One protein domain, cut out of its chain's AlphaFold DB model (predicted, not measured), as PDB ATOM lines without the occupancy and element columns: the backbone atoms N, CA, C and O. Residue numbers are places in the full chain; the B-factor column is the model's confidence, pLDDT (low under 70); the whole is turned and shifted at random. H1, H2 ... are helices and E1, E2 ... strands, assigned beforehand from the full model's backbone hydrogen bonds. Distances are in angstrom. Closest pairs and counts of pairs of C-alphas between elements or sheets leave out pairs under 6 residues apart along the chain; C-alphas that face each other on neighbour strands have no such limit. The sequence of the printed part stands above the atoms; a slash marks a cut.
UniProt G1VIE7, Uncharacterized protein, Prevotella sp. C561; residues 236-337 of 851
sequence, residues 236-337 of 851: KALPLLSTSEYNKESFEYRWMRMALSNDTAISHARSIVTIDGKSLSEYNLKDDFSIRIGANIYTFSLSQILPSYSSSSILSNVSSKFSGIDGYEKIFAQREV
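This is residues 236 to 337 of the 851 residues of an uncharacterized protein of Prevotella sp. C561 (UniProt G1VIE7). A body of helices H1, H2, H3 and H5, with two short parallel strands, E1 and E2, side by side within it, makes one part of this domain; the antiparallel strand hairpin E3 and E4, with the short helix H4 at its base, reaches away from it and makes the far end of the longest axis. The unnamed last stretch, residues 321 to 337, runs from the end of H5 back through the body and toward the hairpin. The printed part has 102 residues, with five named helices and four named strands in the order E1 H1 H2 E2 H3 E3 E4 H4 H5, of mixed class. It is only just compact, close to loose, with a radius of gyration of the C-alphas of 15.2 A, and elongated, spanning 50 by 28 by 24 A.

E1, residues 238 to 240, and E2, residues 273 to 275, are parallel neighbours at 20 degrees, with N 240 and O 274 2.8 A apart, within hydrogen-bond range. Between them in the chain come H1, residues 251 to 259, and H2, residues 263 to 272; the four form a strand-helix-strand unit, two parallel strands joined through helices, with a right-handed crossover. H1 and H2 touch only at the corner by their link, and only just, with 3 pairs of C-alphas within 8 A, the closest being Ala 259 and Ala 265 at 5.1 A; they run opposite ways at a tilt of 38 degrees, only just steep. H2 touches H3, residues 280 to 283, closest at the C-alphas of Arg 270 and Leu 280, 6.5 A. The hairpin of E3, residues 288 to 293, and E4, residues 296 to 301, is antiparallel at 152 degrees, with N 291 and O 298 2.8 A apart and N 300 and O 289 2.9 A apart, within hydrogen-bond range. H4, residues 302 to 305, touches no helix; its closest C-alpha pair with E3 is Leu 302 and Asp 288, 6.3 A. H5, residues 312 to 320, only just touches H3, with 3 pairs of C-alphas within 8 A, the closest being Leu 315 and Tyr 283 at 6.1 A. Every O i to N i+4 pair is within hydrogen-bond range in H1, H2 and H5; H3 and H4 are too short for such a pair, and each has its 1 O i to N i+3 pair within range.

E1 begins at C-alpha 238, (-32.717, 33.811, -35.994). From first to last C-alpha H1 measures 12.1 A, H2 14.6 A, E3 16.8 A, E4 17.0 A and H5 12.1 A. H5 ends at C-alpha 320, (-28.090, 34.726, -19.944).

The C-alphas farthest apart are those of Glu 249 and Gly 294, 52.1 A. The printed part has no cut and no long link. The mean pLDDT of the printed part is 87.9; residue 308 and residues 310 to 313 are under 70.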
ATOM      1  N   LYS A 236     -35.533  29.841 -41.029       91.50
ATOM      2  CA  LYS A 236     -34.248  29.868 -41.747       91.50
ATOM      3  C   LYS A 236     -33.193  30.776 -41.121       91.50
ATOM      4  O   LYS A 236     -32.018  30.623 -41.434       91.50
ATOM      5  N   ALA A 237     -33.596  31.729 -40.285       92.25
ATOM      6  CA  ALA A 237     -32.693  32.681 -39.650       92.25
ATOM      7  C   ALA A 237     -33.255  33.130 -38.300       92.25
ATOM      8  O   ALA A 237     -34.444  33.440 -38.206       92.25
ATOM      9  N   LEU A 238     -32.390  33.210 -37.287       93.88
ATOM     10  CA  LEU A 238     -32.717  33.811 -35.994       93.88
ATOM     11  C   LEU A 238     -31.637  34.838 -35.609       93.88
ATOM     12  O   LEU A 238     -30.628  34.474 -34.995       93.88
ATOM     13  N   PRO A 239     -31.792  36.112 -36.005       93.56
ATOM     14  CA  PRO A 239     -30.851  37.159 -35.641       93.56
ATOM     15  C   PRO A 239     -31.067  37.625 -34.201       93.56
ATOM     16  O   PRO A 239     -32.147  38.082 -33.835       93.56
ATOM     17  N   LEU A 240     -30.013  37.546 -33.395       94.12
ATOM     18  CA  LEU A 240     -29.949  38.080 -32.043       94.12
ATOM     19  C   LEU A 240     -29.016  39.296 -32.000       94.12
ATOM     20  O   LEU A 240     -28.034  39.383 -32.740       94.12
ATOM     21  N   LEU A 241     -29.311  40.232 -31.106       91.50
ATOM     22  CA  LEU A 241     -28.511  41.421 -30.848       91.50
ATOM     23  C   LEU A 241     -28.067  41.411 -29.390       91.50
ATOM     24  O   LEU A 241     -28.886  41.228 -28.485       91.50
ATOM     25  N   SER A 242     -26.782  41.647 -29.146       87.75
ATOM     26  CA  SER A 242     -26.228  41.656 -27.786       87.75
ATOM     27  C   SER A 242     -26.825  42.761 -26.906       87.75
ATOM     28  O   SER A 242     -26.977  42.594 -25.691       87.75
ATOM     29  N   THR A 243     -27.250  43.861 -27.527       88.12
ATOM     30  CA  THR A 243     -27.868  45.020 -26.874       88.12
ATOM     31  C   THR A 243     -29.368  44.869 -26.603       88.12
ATOM     32  O   THR A 243     -29.915  45.674 -25.856       88.12
ATOM     33  N   SER A 244     -30.047  43.881 -27.196       90.44
ATOM     34  CA  SER A 244     -31.510  43.728 -27.101       90.44
ATOM     35  C   SER A 244     -31.931  42.814 -25.957       90.44
ATOM     36  O   SER A 244     -31.284  41.800 -25.713       90.44
ATOM     37  N   GLU A 245     -33.032  43.129 -25.278       89.19
ATOM     38  CA  GLU A 245     -33.624  42.272 -24.244       89.19
ATOM     39  C   GLU A 245     -34.622  41.272 -24.843       89.19
ATOM     40  O   GLU A 245     -35.445  41.640 -25.682       89.19
ATOM     41  N   TYR A 246     -34.574  40.020 -24.377       92.25
ATOM     42  CA  TYR A 246     -35.471  38.942 -24.803       92.25
ATOM     43  C   TYR A 246     -36.253  38.434 -23.596       92.25
ATOM     44  O   TYR A 246     -35.672  37.909 -22.651       92.25
ATOM     45  N   ASN A 247     -37.574  38.604 -23.608       89.75
ATOM     46  CA  ASN A 247     -38.450  38.193 -22.512       89.75
ATOM     47  C   ASN A 247     -39.461  37.137 -22.985       89.75
ATOM     48  O   ASN A 247     -39.498  36.791 -24.160       89.75
ATOM     49  N   LYS A 248     -40.302  36.632 -22.075       89.62
ATOM     50  CA  LYS A 248     -41.258  35.544 -22.360       89.62
ATOM     51  C   LYS A 248     -42.266  35.848 -23.476       89.62
ATOM     52  O   LYS A 248     -42.802  34.902 -24.040       89.62
ATOM     53  N   GLU A 249     -42.501  37.120 -23.796       88.50
ATOM     54  CA  GLU A 249     -43.396  37.548 -24.876       88.50
ATOM     55  C   GLU A 249     -42.664  37.707 -26.219       88.50
ATOM     56  O   GLU A 249     -43.301  37.688 -27.274       88.50
ATOM     57  N   SER A 250     -41.331  37.837 -26.205       91.88
ATOM     58  CA  SER A 250     -40.505  37.968 -27.408       91.88
ATOM     59  C   SER A 250     -40.598  36.720 -28.286       91.88
ATOM     60  O   SER A 250     -40.548  35.587 -27.794       91.88
ATOM     61  N   PHE A 251     -40.663  36.927 -29.605       92.19
ATOM     62  CA  PHE A 251     -40.678  35.840 -30.584       92.19
ATOM     63  C   PHE A 251     -39.477  34.907 -30.391       92.19
ATOM     64  O   PHE A 251     -39.647  33.695 -30.322       92.19
ATOM     65  N   GLU A 252     -38.279  35.470 -30.230       93.81
ATOM     66  CA  GLU A 252     -37.025  34.731 -30.094       93.81
ATOM     67  C   GLU A 252     -37.035  33.830 -28.860       93.81
ATOM     68  O   GLU A 252     -36.605  32.685 -28.935       93.81
ATOM     69  N   TYR A 253     -37.565  34.314 -27.733       93.62
ATOM     70  CA  TYR A 253     -37.642  33.542 -26.491       93.62
ATOM     71  C   TYR A 253     -38.605  32.362 -26.624       93.62
ATOM     72  O   TYR A 253     -38.283  31.234 -26.240       93.62
ATOM     73  N   ARG A 254     -39.793  32.607 -27.185       93.19
ATOM     74  CA  ARG A 254     -40.810  31.569 -27.386       93.19
ATOM     75  C   ARG A 254     -40.349  30.546 -28.421       93.19
ATOM     76  O   ARG A 254     -40.473  29.344 -28.197       93.19
ATOM     77  N   TRP A 255     -39.719  31.011 -29.499       93.75
ATOM     78  CA  TRP A 255     -39.092  30.159 -30.504       93.75
ATOM     79  C   TRP A 255     -37.967  29.300 -29.921       93.75
ATOM     80  O   TRP A 255     -37.938  28.095 -30.163       93.75
ATOM     81  N   MET A 256     -37.093  29.876 -29.086       93.31
ATOM     82  CA  MET A 256     -35.984  29.151 -28.455       93.31
ATOM     83  C   MET A 256     -36.482  27.979 -27.600       93.31
ATOM     84  O   MET A 256     -35.876  26.911 -27.604       93.31
ATOM     85  N   ARG A 257     -37.624  28.140 -26.916       93.12
ATOM     86  CA  ARG A 257     -38.260  27.050 -26.160       93.12
ATOM     87  C   ARG A 257     -38.649  25.873 -27.060       93.12
ATOM     88  O   ARG A 257     -38.440  24.729 -26.672       93.12
ATOM     89  N   MET A 258     -39.175  26.143 -28.254       92.81
ATOM     90  CA  MET A 258     -39.552  25.108 -29.229       92.81
ATOM     91  C   MET A 258     -38.331  24.477 -29.911       92.81
ATOM     92  O   MET A 258     -38.320  23.289 -30.219       92.81
ATOM     93  N   ALA A 259     -37.257  25.242 -30.113       93.88
ATOM     94  CA  ALA A 259     -36.005  24.711 -30.649       93.88
ATOM     95  C   ALA A 259     -35.358  23.649 -29.739       93.88
ATOM     96  O   ALA A 259     -34.581  22.824 -30.213       93.88
ATOM     97  N   LEU A 260     -35.700  23.637 -28.448       93.25
ATOM     98  CA  LEU A 260     -35.218  22.664 -27.464       93.25
ATOM     99  C   LEU A 260     -36.037  21.362 -27.422       93.25
ATOM    100  O   LEU A 260     -35.710  20.474 -26.637       93.25
ATOM    101  N   SER A 261     -37.075  21.216 -28.255       90.94
ATOM    102  CA  SER A 261     -37.954  20.039 -28.232       90.94
ATOM    103  C   SER A 261     -37.242  18.721 -28.585       90.94
ATOM    104  O   SER A 261     -37.643  17.677 -28.074       90.94
ATOM    105  N   ASN A 262     -36.203  18.734 -29.436       91.25
ATOM    106  CA  ASN A 262     -35.360  17.564 -29.736       91.25
ATOM    107  C   ASN A 262     -33.969  17.949 -30.290       91.25
ATOM    108  O   ASN A 262     -33.726  19.100 -30.651       91.25
ATOM    109  N   ASP A 263     -33.059  16.975 -30.406       90.38
ATOM    110  CA  ASP A 263     -31.662  17.209 -30.820       90.38
ATOM    111  C   ASP A 263     -31.506  17.716 -32.267       90.38
ATOM    112  O   ASP A 263     -30.571  18.467 -32.571       90.38
ATOM    113  N   THR A 264     -32.424  17.346 -33.167       91.25
ATOM    114  CA  THR A 264     -32.431  17.829 -34.557       91.25
ATOM    115  C   THR A 264     -32.734  19.325 -34.607       91.25
ATOM    116  O   THR A 264     -32.004  20.077 -35.253       91.25
ATOM    117  N   ALA A 265     -33.758  19.772 -33.873       93.19
ATOM    118  CA  ALA A 265     -34.119  21.182 -33.768       93.19
ATOM    119  C   ALA A 265     -33.025  21.997 -33.059       93.19
ATOM    120  O   ALA A 265     -32.702  23.095 -33.512       93.19
ATOM    121  N   ILE A 266     -32.370  21.436 -32.034       93.44
ATOM    122  CA  ILE A 266     -31.209  22.063 -31.377       93.44
ATOM    123  C   ILE A 266     -30.072  22.271 -32.381       93.44
ATOM    124  O   ILE A 266     -29.482  23.350 -32.451       93.44
ATOM    125  N   SER A 267     -29.752  21.247 -33.174       90.94
ATOM    126  CA  SER A 267     -28.682  21.319 -34.175       90.94
ATOM    127  C   SER A 267     -28.984  22.353 -35.261       90.94
ATOM    128  O   SER A 267     -28.090  23.098 -35.662       90.94
ATOM    129  N   HIS A 268     -30.245  22.436 -35.691       94.06
ATOM    130  CA  HIS A 268     -30.719  23.460 -36.622       94.06
ATOM    131  C   HIS A 268     -30.657  24.865 -36.018       94.06
ATOM    132  O   HIS A 268     -30.122  25.779 -36.634       94.06
ATOM    133  N   ALA A 269     -31.099  25.048 -34.773       93.69
ATOM    134  CA  ALA A 269     -30.987  26.330 -34.084       93.69
ATOM    135  C   ALA A 269     -29.535  26.820 -34.039       93.69
ATOM    136  O   ALA A 269     -29.248  27.974 -34.350       93.69
ATOM    137  N   ARG A 270     -28.589  25.921 -33.756       92.31
ATOM    138  CA  ARG A 270     -27.158  26.253 -33.737       92.31
ATOM    139  C   ARG A 270     -26.604  26.702 -35.089       92.31
ATOM    140  O   ARG A 270     -25.572  27.369 -35.095       92.31
ATOM    141  N   SER A 271     -27.237  26.334 -36.206       92.50
ATOM    142  CA  SER A 271     -26.785  26.706 -37.552       92.50
ATOM    143  C   SER A 271     -27.384  28.022 -38.059       92.50
ATOM    144  O   SER A 271     -26.759  28.673 -38.892       92.50
ATOM    145  N   ILE A 272     -28.555  28.427 -37.555       94.19
ATOM    146  CA  ILE A 272     -29.275  29.622 -38.032       94.19
ATOM    147  C   ILE A 272     -29.180  30.833 -37.095       94.19
ATOM    148  O   ILE A 272     -29.529  31.947 -37.498       94.19
ATOM    149  N   VAL A 273     -28.775  30.626 -35.837       94.38
ATOM    150  CA  VAL A 273     -28.635  31.713 -34.860       94.38
ATOM    151  C   VAL A 273     -27.422  32.565 -35.214       94.38
ATOM    152  O   VAL A 273     -26.308  32.062 -35.375       94.38
ATOM    153  N   THR A 274     -27.634  33.876 -35.281       93.06
ATOM    154  CA  THR A 274     -26.562  34.870 -35.423       93.06
ATOM    155  C   THR A 274     -26.609  35.848 -34.257       93.06
ATOM    156  O   THR A 274     -27.683  36.108 -33.726       93.06
ATOM    157  N   ILE A 275     -25.460  36.374 -33.832       90.56
ATOM    158  CA  ILE A 275     -25.352  37.409 -32.797       90.56
ATOM    159  C   ILE A 275     -24.585  38.592 -33.387       90.56
ATOM    160  O   ILE A 275     -23.449  38.434 -33.846       90.56
ATOM    161  N   ASP A 276     -25.212  39.769 -33.406       88.69
ATOM    162  CA  ASP A 276     -24.662  40.999 -34.001       88.69
ATOM    163  C   ASP A 276     -24.173  40.788 -35.452       88.69
ATOM    164  O   ASP A 276     -23.149  41.316 -35.883       88.69
ATOM    165  N   GLY A 277     -24.899  39.957 -36.210       84.94
ATOM    166  CA  GLY A 277     -24.612  39.638 -37.613       84.94
ATOM    167  C   GLY A 277     -23.547  38.560 -37.856       84.94
ATOM    168  O   GLY A 277     -23.327  38.199 -39.010       84.94
ATOM    169  N   LYS A 278     -22.913  38.010 -36.811       86.00
ATOM    170  CA  LYS A 278     -21.967  36.880 -36.914       86.00
ATOM    171  C   LYS A 278     -22.619  35.562 -36.503       86.00
ATOM    172  O   LYS A 278     -23.521  35.555 -35.667       86.00
ATOM    173  N   SER A 279     -22.169  34.439 -37.062       87.62
ATOM    174  CA  SER A 279     -22.733  33.118 -36.748       87.62
ATOM    175  C   SER A 279     -22.498  32.730 -35.286       87.62
ATOM    176  O   SER A 279     -21.414  32.964 -34.753       87.62
ATOM    177  N   LEU A 280     -23.455  32.047 -34.641       87.69
ATOM    178  CA  LEU A 280     -23.261  31.483 -33.295       87.69
ATOM    179  C   LEU A 280     -22.021  30.576 -33.217       87.69
ATOM    180  O   LEU A 280     -21.367  30.515 -32.175       87.69
ATOM    181  N   SER A 281     -21.669  29.903 -34.318       82.62
ATOM    182  CA  SER A 281     -20.473  29.055 -34.410       82.62
ATOM    183  C   SER A 281     -19.153  29.806 -34.218       82.62
ATOM    184  O   SER A 281     -18.143  29.175 -33.934       82.62
ATOM    185  N   GLU A 282     -19.142  31.126 -34.403       78.00
ATOM    186  CA  GLU A 282     -17.965  31.971 -34.170       78.00
ATOM    187  C   GLU A 282     -17.837  32.392 -32.703       78.00
ATOM    188  O   GLU A 282     -16.745  32.717 -32.256       78.00
ATOM    189  N   TYR A 283     -18.941  32.377 -31.956       78.44
ATOM    190  CA  TYR A 283     -18.992  32.768 -30.546       78.44
ATOM    191  C   TYR A 283     -18.836  31.580 -29.601       78.44
ATOM    192  O   TYR A 283     -18.327  31.715 -28.491       78.44
ATOM    193  N   ASN A 284     -19.327  30.411 -30.012       79.62
ATOM    194  CA  ASN A 284     -19.406  29.237 -29.155       79.62
ATOM    195  C   ASN A 284     -18.151  28.364 -29.181       79.62
ATOM    196  O   ASN A 284     -18.243  27.214 -28.776       79.62
ATOM    197  N   LEU A 285     -16.989  28.845 -29.618       81.69
ATOM    198  CA  LEU A 285     -15.770  28.048 -29.498       81.69
ATOM    199  C   LEU A 285     -15.206  28.149 -28.078       81.69
ATOM    200  O   LEU A 285     -15.161  29.234 -27.490       81.69
ATOM    201  N   LYS A 286     -14.779  27.010 -27.526       80.94
ATOM    202  CA  LYS A 286     -14.009  26.990 -26.277       80.94
ATOM    203  C   LYS A 286     -12.722  27.787 -26.461       80.94
ATOM    204  O   LYS A 286     -12.078  27.681 -27.502       80.94
ATOM    205  N   ASP A 287     -12.352  28.567 -25.447       83.00
ATOM    206  CA  ASP A 287     -11.051  29.239 -25.462       83.00
ATOM    207  C   ASP A 287      -9.928  28.206 -25.331       83.00
ATOM    208  O   ASP A 287      -9.004  28.199 -26.136       83.00
ATOM    209  N   ASP A 288     -10.057  27.269 -24.393       86.94
ATOM    210  CA  ASP A 288      -9.108  26.169 -24.256       86.94
ATOM    211  C   ASP A 288      -9.388  25.069 -25.280       86.94
ATOM    212  O   ASP A 288     -10.498  24.535 -25.368       86.94
ATOM    213  N   PHE A 289      -8.355  24.685 -26.023       90.31
ATOM    214  CA  PHE A 289      -8.390  23.539 -26.922       90.31
ATOM    215  C   PHE A 289      -7.081  22.757 -26.849       90.31
ATOM    216  O   PHE A 289      -6.039  23.286 -26.458       90.31
ATOM    217  N   SER A 290      -7.125  21.481 -27.233       91.56
ATOM    218  CA  SER A 290      -5.973  20.595 -27.084       91.56
ATOM    219  C   SER A 290      -5.583  19.885 -28.377       91.56
ATOM    220  O   SER A 290      -6.427  19.464 -29.165       91.56
ATOM    221  N   ILE A 291      -4.278  19.691 -28.562       94.00
ATOM    222  CA  ILE A 291      -3.695  18.857 -29.615       94.00
ATOM    223  C   ILE A 291      -3.137  17.596 -28.963       94.00
ATOM    224  O   ILE A 291      -2.355  17.672 -28.014       94.00
ATOM    225  N   ARG A 292      -3.521  16.425 -29.477       92.00
ATOM    226  CA  ARG A 292      -3.006  15.133 -29.010       92.00
ATOM    227  C   ARG A 292      -1.898  14.634 -29.934       92.00
ATOM    228  O   ARG A 292      -2.096  14.571 -31.146       92.00
ATOM    229  N   ILE A 293      -0.765  14.236 -29.359       91.81
ATOM    230  CA  ILE A 293       0.335  13.570 -30.071       91.81
ATOM    231  C   ILE A 293       0.703  12.319 -29.278       91.81
ATOM    232  O   ILE A 293       1.244  12.409 -28.176       91.81
ATOM    233  N   GLY A 294       0.378  11.141 -29.817       88.81
ATOM    234  CA  GLY A 294       0.504   9.888 -29.072       88.81
ATOM    235  C   GLY A 294      -0.332   9.918 -27.786       88.81
ATOM    236  O   GLY A 294      -1.544  10.130 -27.841       88.81
ATOM    237  N   ALA A 295       0.321   9.721 -26.637       87.88
ATOM    238  CA  ALA A 295      -0.307   9.779 -25.314       87.88
ATOM    239  C   ALA A 295      -0.370  11.197 -24.709       87.88
ATOM    240  O   ALA A 295      -1.131  11.419 -23.769       87.88
ATOM    241  N   ASN A 296       0.385  12.158 -25.250       91.75
ATOM    242  CA  ASN A 296       0.499  13.501 -24.682       91.75
ATOM    243  C   ASN A 296      -0.611  14.423 -25.203       91.75
ATOM    244  O   ASN A 296      -1.000  14.357 -26.375       91.75
ATOM    245  N   ILE A 297      -1.106  15.303 -24.328       92.94
ATOM    246  CA  ILE A 297      -2.136  16.302 -24.628       92.94
ATOM    247  C   ILE A 297      -1.548  17.686 -24.349       92.94
ATOM    248  O   ILE A 297      -1.182  17.981 -23.216       92.94
ATOM    249  N   TYR A 298      -1.484  18.527 -25.378       94.19
ATOM    250  CA  TYR A 298      -0.985  19.897 -25.285       94.19
ATOM    251  C   TYR A 298      -2.157  20.863 -25.379       94.19
ATOM    252  O   TYR A 298      -2.884  20.832 -26.373       94.19
ATOM    253  N   THR A 299      -2.342  21.703 -24.367       92.50
ATOM    254  CA  THR A 299      -3.467  22.643 -24.285       92.50
ATOM    255  C   THR A 299      -3.015  24.058 -24.613       92.50
ATOM    256  O   THR A 299      -1.953  24.495 -24.169       92.50
ATOM    257  N   PHE A 300      -3.839  24.766 -25.379       93.25
ATOM    258  CA  PHE A 300      -3.624  26.139 -25.812       93.25
ATOM    259  C   PHE A 300      -4.897  26.967 -25.622       93.25
ATOM    260  O   PHE A 300      -5.999  26.423 -25.677       93.25
ATOM    261  N   SER A 301      -4.726  28.281 -25.468       90.44
ATOM    262  CA  SER A 301      -5.823  29.253 -25.432       90.44
ATOM    263  C   SER A 301      -5.986  29.927 -26.798       90.44
ATOM    264  O   SER A 301      -5.040  30.485 -27.365       90.44
ATOM    265  N   LEU A 302      -7.201  29.879 -27.341       88.62
ATOM    266  CA  LEU A 302      -7.569  30.450 -28.631       88.62
ATOM    267  C   LEU A 302      -7.376  31.965 -28.641       88.62
ATOM    268  O   LEU A 302      -6.807  32.486 -29.595       88.62
ATOM    269  N   SER A 303      -7.774  32.661 -27.576       86.25
ATOM    270  CA  SER A 303      -7.610  34.110 -27.429       86.25
ATOM    271  C   SER A 303      -6.145  34.555 -27.381       86.25
ATOM    272  O   SER A 303      -5.816  35.653 -27.832       86.25
ATOM    273  N   GLN A 304      -5.236  33.702 -26.895       89.38
ATOM    274  CA  GLN A 304      -3.793  33.972 -26.918       89.38
ATOM    275  C   GLN A 304      -3.155  33.721 -28.292       89.38
ATOM    276  O   GLN A 304      -2.139  34.339 -28.625       89.38
ATOM    277  N   ILE A 305      -3.734  32.818 -29.090       91.81
ATOM    278  CA  ILE A 305      -3.247  32.496 -30.436       91.81
ATOM    279  C   ILE A 305      -3.827  33.451 -31.484       91.81
ATOM    280  O   ILE A 305      -3.085  33.907 -32.353       91.81
ATOM    281  N   LEU A 306      -5.117  33.771 -31.391       88.12
ATOM    282  CA  LEU A 306      -5.861  34.647 -32.293       88.12
ATOM    283  C   LEU A 306      -6.422  35.829 -31.489       88.12
ATOM    284  O   LEU A 306      -7.554  35.760 -31.017       88.12
ATOM    285  N   PRO A 307      -5.682  36.944 -31.340       72.44
ATOM    286  CA  PRO A 307      -6.140  38.101 -30.565       72.44
ATOM    287  C   PRO A 307      -7.439  38.727 -31.101       72.44
ATOM    288  O   PRO A 307      -8.161  39.403 -30.369       72.44
ATOM    289  N   SER A 308      -7.748  38.510 -32.386       68.56
ATOM    290  CA  SER A 308      -9.008  38.935 -33.005       68.56
ATOM    291  C   SER A 308     -10.217  38.107 -32.534       68.56
ATOM    292  O   SER A 308     -11.361  38.542 -32.704       68.56
ATOM    293  N   TYR A 309      -9.985  36.953 -31.892       70.38
ATOM    294  CA  TYR A 309     -10.998  36.148 -31.219       70.38
ATOM    295  C   TYR A 309     -11.428  36.830 -29.913       70.38
ATOM    296  O   TYR A 309     -10.999  36.514 -28.809       70.38
ATOM    297  N   SER A 310     -12.292  37.826 -30.058       59.12
ATOM    298  CA  SER A 310     -13.039  38.430 -28.964       59.12
ATOM    299  C   SER A 310     -14.432  37.836 -28.980       59.12
ATOM    300  O   SER A 310     -15.135  38.142 -29.942       59.12
ATOM    301  N   SER A 311     -14.840  37.032 -27.978       60.53
ATOM    302  CA  SER A 311     -16.240  37.003 -27.476       60.53
ATOM    303  C   SER A 311     -16.654  35.811 -26.580       60.53
ATOM    304  O   SER A 311     -17.605  35.092 -26.878       60.53
ATOM    305  N   SER A 312     -16.089  35.686 -25.372       61.56
ATOM    306  CA  SER A 312     -16.805  34.975 -24.288       61.56
ATOM    307  C   SER A 312     -17.867  35.863 -23.614       61.56
ATOM    308  O   SER A 312     -18.917  35.383 -23.183       61.56
ATOM    309  N   SER A 313     -17.641  37.183 -23.567       69.25
ATOM    310  CA  SER A 313     -18.535  38.148 -22.910       69.25
ATOM    311  C   SER A 313     -19.846  38.382 -23.670       69.25
ATOM    312  O   SER A 313     -20.900  38.491 -23.053       69.25
ATOM    313  N   ILE A 314     -19.811  38.410 -25.006       80.81
ATOM    314  CA  ILE A 314     -21.012  38.604 -25.836       80.81
ATOM    315  C   ILE A 314     -21.920  37.371 -25.762       80.81
ATOM    316  O   ILE A 314     -23.119  37.507 -25.516       80.81
ATOM    317  N   LEU A 315     -21.348  36.169 -25.909       84.81
ATOM    318  CA  LEU A 315     -22.102  34.918 -25.821       84.81
ATOM    319  C   LEU A 315     -22.743  34.739 -24.443       84.81
ATOM    320  O   LEU A 315     -23.919  34.401 -24.365       84.81
ATOM    321  N   SER A 316     -21.986  34.968 -23.366       83.06
ATOM    322  CA  SER A 316     -22.510  34.845 -21.998       83.06
ATOM    323  C   SER A 316     -23.622  35.855 -21.719       83.06
ATOM    324  O   SER A 316     -24.649  35.470 -21.164       83.06
ATOM    325  N   ASN A 317     -23.474  37.104 -22.175       86.56
ATOM    326  CA  ASN A 317     -24.521  38.117 -22.067       86.56
ATOM    327  C   ASN A 317     -25.804  37.676 -22.795       86.56
ATOM    328  O   ASN A 317     -26.854  37.583 -22.167       86.56
ATOM    329  N   VAL A 318     -25.729  37.315 -24.081       89.25
ATOM    330  CA  VAL A 318     -26.911  36.884 -24.856       89.25
ATOM    331  C   VAL A 318     -27.529  35.605 -24.294       89.25
ATOM    332  O   VAL A 318     -28.738  35.551 -24.101       89.25
ATOM    333  N   SER A 319     -26.711  34.598 -23.979       89.69
ATOM    334  CA  SER A 319     -27.163  33.321 -23.414       89.69
ATOM    335  C   SER A 319     -27.913  33.519 -22.091       89.69
ATOM    336  O   SER A 319     -28.971  32.926 -21.880       89.69
ATOM    337  N   SER A 320     -27.442  34.434 -21.230       89.12
ATOM    338  CA  SER A 320     -28.090  34.726 -19.944       89.12
ATOM    339  C   SER A 320     -29.531  35.236 -20.082       89.12
ATOM    340  O   SER A 320     -30.357  34.966 -19.205       89.12
ATOM    341  N   LYS A 321     -29.876  35.872 -21.213       91.81
ATOM    342  CA  LYS A 321     -31.237  36.358 -21.515       91.81
ATOM    343  C   LYS A 321     -32.239  35.217 -21.731       91.81
ATOM    344  O   LYS A 321     -33.441  35.422 -21.603       91.81
ATOM    345  N   PHE A 322     -31.755  34.000 -21.984       93.31
ATOM    346  CA  PHE A 322     -32.570  32.791 -22.148       93.31
ATOM    347  C   PHE A 322     -32.491  31.841 -20.944       93.31
ATOM    348  O   PHE A 322     -33.065  30.757 -20.989       93.31
ATOM    349  N   SER A 323     -31.845  32.251 -19.846       90.06
ATOM    350  CA  SER A 323     -31.638  31.412 -18.651       90.06
ATOM    351  C   SER A 323     -32.922  30.917 -17.975       90.06
ATOM    352  O   SER A 323     -32.888  29.945 -17.227       90.06
ATOM    353  N   GLY A 324     -34.064  31.554 -18.247       89.19
ATOM    354  CA  GLY A 324     -35.382  31.107 -17.793       89.19
ATOM    355  C   GLY A 324     -36.013  29.988 -18.636       89.19
ATOM    356  O   GLY A 324     -37.209  29.731 -18.470       89.19
ATOM    357  N   ILE A 325     -35.285  29.389 -19.584       92.62
ATOM    358  CA  ILE A 325     -35.731  28.261 -20.412       92.62
ATOM    359  C   ILE A 325     -34.913  27.024 -20.035       92.62
ATOM    360  O   ILE A 325     -33.697  27.021 -20.193       92.62
ATOM    361  N   ASP A 326     -35.573  25.955 -19.593       90.44
ATOM    362  CA  ASP A 326     -34.889  24.703 -19.260       90.44
ATOM    363  C   ASP A 326     -34.153  24.135 -20.484       90.44
ATOM    364  O   ASP A 326     -34.755  23.918 -21.536       90.44
ATOM    365  N   GLY A 327     -32.849  23.873 -20.354       88.44
ATOM    366  CA  GLY A 327     -32.040  23.287 -21.424       88.44
ATOM    367  C   GLY A 327     -31.413  24.283 -22.406       88.44
ATOM    368  O   GLY A 327     -30.758  23.836 -23.352       88.44
ATOM    369  N   TYR A 328     -31.598  25.599 -22.226       91.12
ATOM    370  CA  TYR A 328     -31.082  26.645 -23.131       91.12
ATOM    371  C   TYR A 328     -29.582  26.511 -23.428       91.12
ATOM    372  O   TYR A 328     -29.128  26.762 -24.549       91.12
ATOM    373  N   GLU A 329     -28.810  26.043 -22.448       89.06
ATOM    374  CA  GLU A 329     -27.375  25.822 -22.547       89.06
ATOM    375  C   GLU A 329     -26.988  24.844 -23.662       89.06
ATOM    376  O   GLU A 329     -25.880  24.937 -24.177       89.06
ATOM    377  N   LYS A 330     -27.885  23.950 -24.103       91.00
ATOM    378  CA  LYS A 330     -27.615  23.012 -25.207       91.00
ATOM    379  C   LYS A 330     -27.421  23.716 -26.552       91.00
ATOM    380  O   LYS A 330     -26.609  23.269 -27.365       91.00
ATOM    381  N   ILE A 331     -28.135  24.818 -26.790       91.00
ATOM    382  CA  ILE A 331     -28.018  25.613 -28.024       91.00
ATOM    383  C   ILE A 331     -26.745  26.466 -27.966       91.00
ATOM    384  O   ILE A 331     -25.934  26.450 -28.894       91.00
ATOM    385  N   PHE A 332     -26.511  27.137 -26.839       89.19
ATOM    386  CA  PHE A 332     -25.335  27.991 -26.630       89.19
ATOM    387  C   PHE A 332     -24.075  27.224 -26.198       89.19
ATOM    388  O   PHE A 332     -23.051  27.840 -25.904       89.19
ATOM    389  N   ALA A 333     -24.132  25.888 -26.168       84.75
ATOM    390  CA  ALA A 333     -23.043  25.038 -25.708       84.75
ATOM    391  C   ALA A 333     -21.760  25.319 -26.486       84.75
ATOM    392  O   ALA A 333     -21.768  25.414 -27.722       84.75
ATOM    393  N   GLN A 334     -20.649  25.380 -25.755       81.62
ATOM    394  CA  GLN A 334     -19.350  25.564 -26.372       81.62
ATOM    395  C   GLN A 334     -18.949  24.324 -27.184       81.62
ATOM    396  O   GLN A 334     -19.203  23.183 -26.793       81.62
ATOM    397  N   ARG A 335     -18.327  24.557 -28.335       80.06
ATOM    398  CA  ARG A 335     -17.808  23.560 -29.262       80.06
ATOM    399  C   ARG A 335     -16.292  23.517 -29.165       80.06
ATOM    400  O   ARG A 335     -15.641  24.523 -28.894       80.06
ATOM    401  N   GLU A 336     -15.758  22.330 -29.415       79.56
ATOM    402  CA  GLU A 336     -14.322  22.140 -29.582       79.56
ATOM    403  C   GLU A 336     -13.827  22.917 -30.803       79.56
ATOM    404  O   GLU A 336     -14.471  22.936 -31.858       79.56
ATOM    405  N   VAL A 337     -12.666  23.540 -30.648       84.00
ATOM    406  CA  VAL A 337     -11.971  24.238 -31.723       84.00
ATOM    407  C   VAL A 337     -11.257  23.221 -32.604       84.00
ATOM    408  O   VAL A 337     -10.596  22.313 -32.105       84.00
TER     409      VAL A 337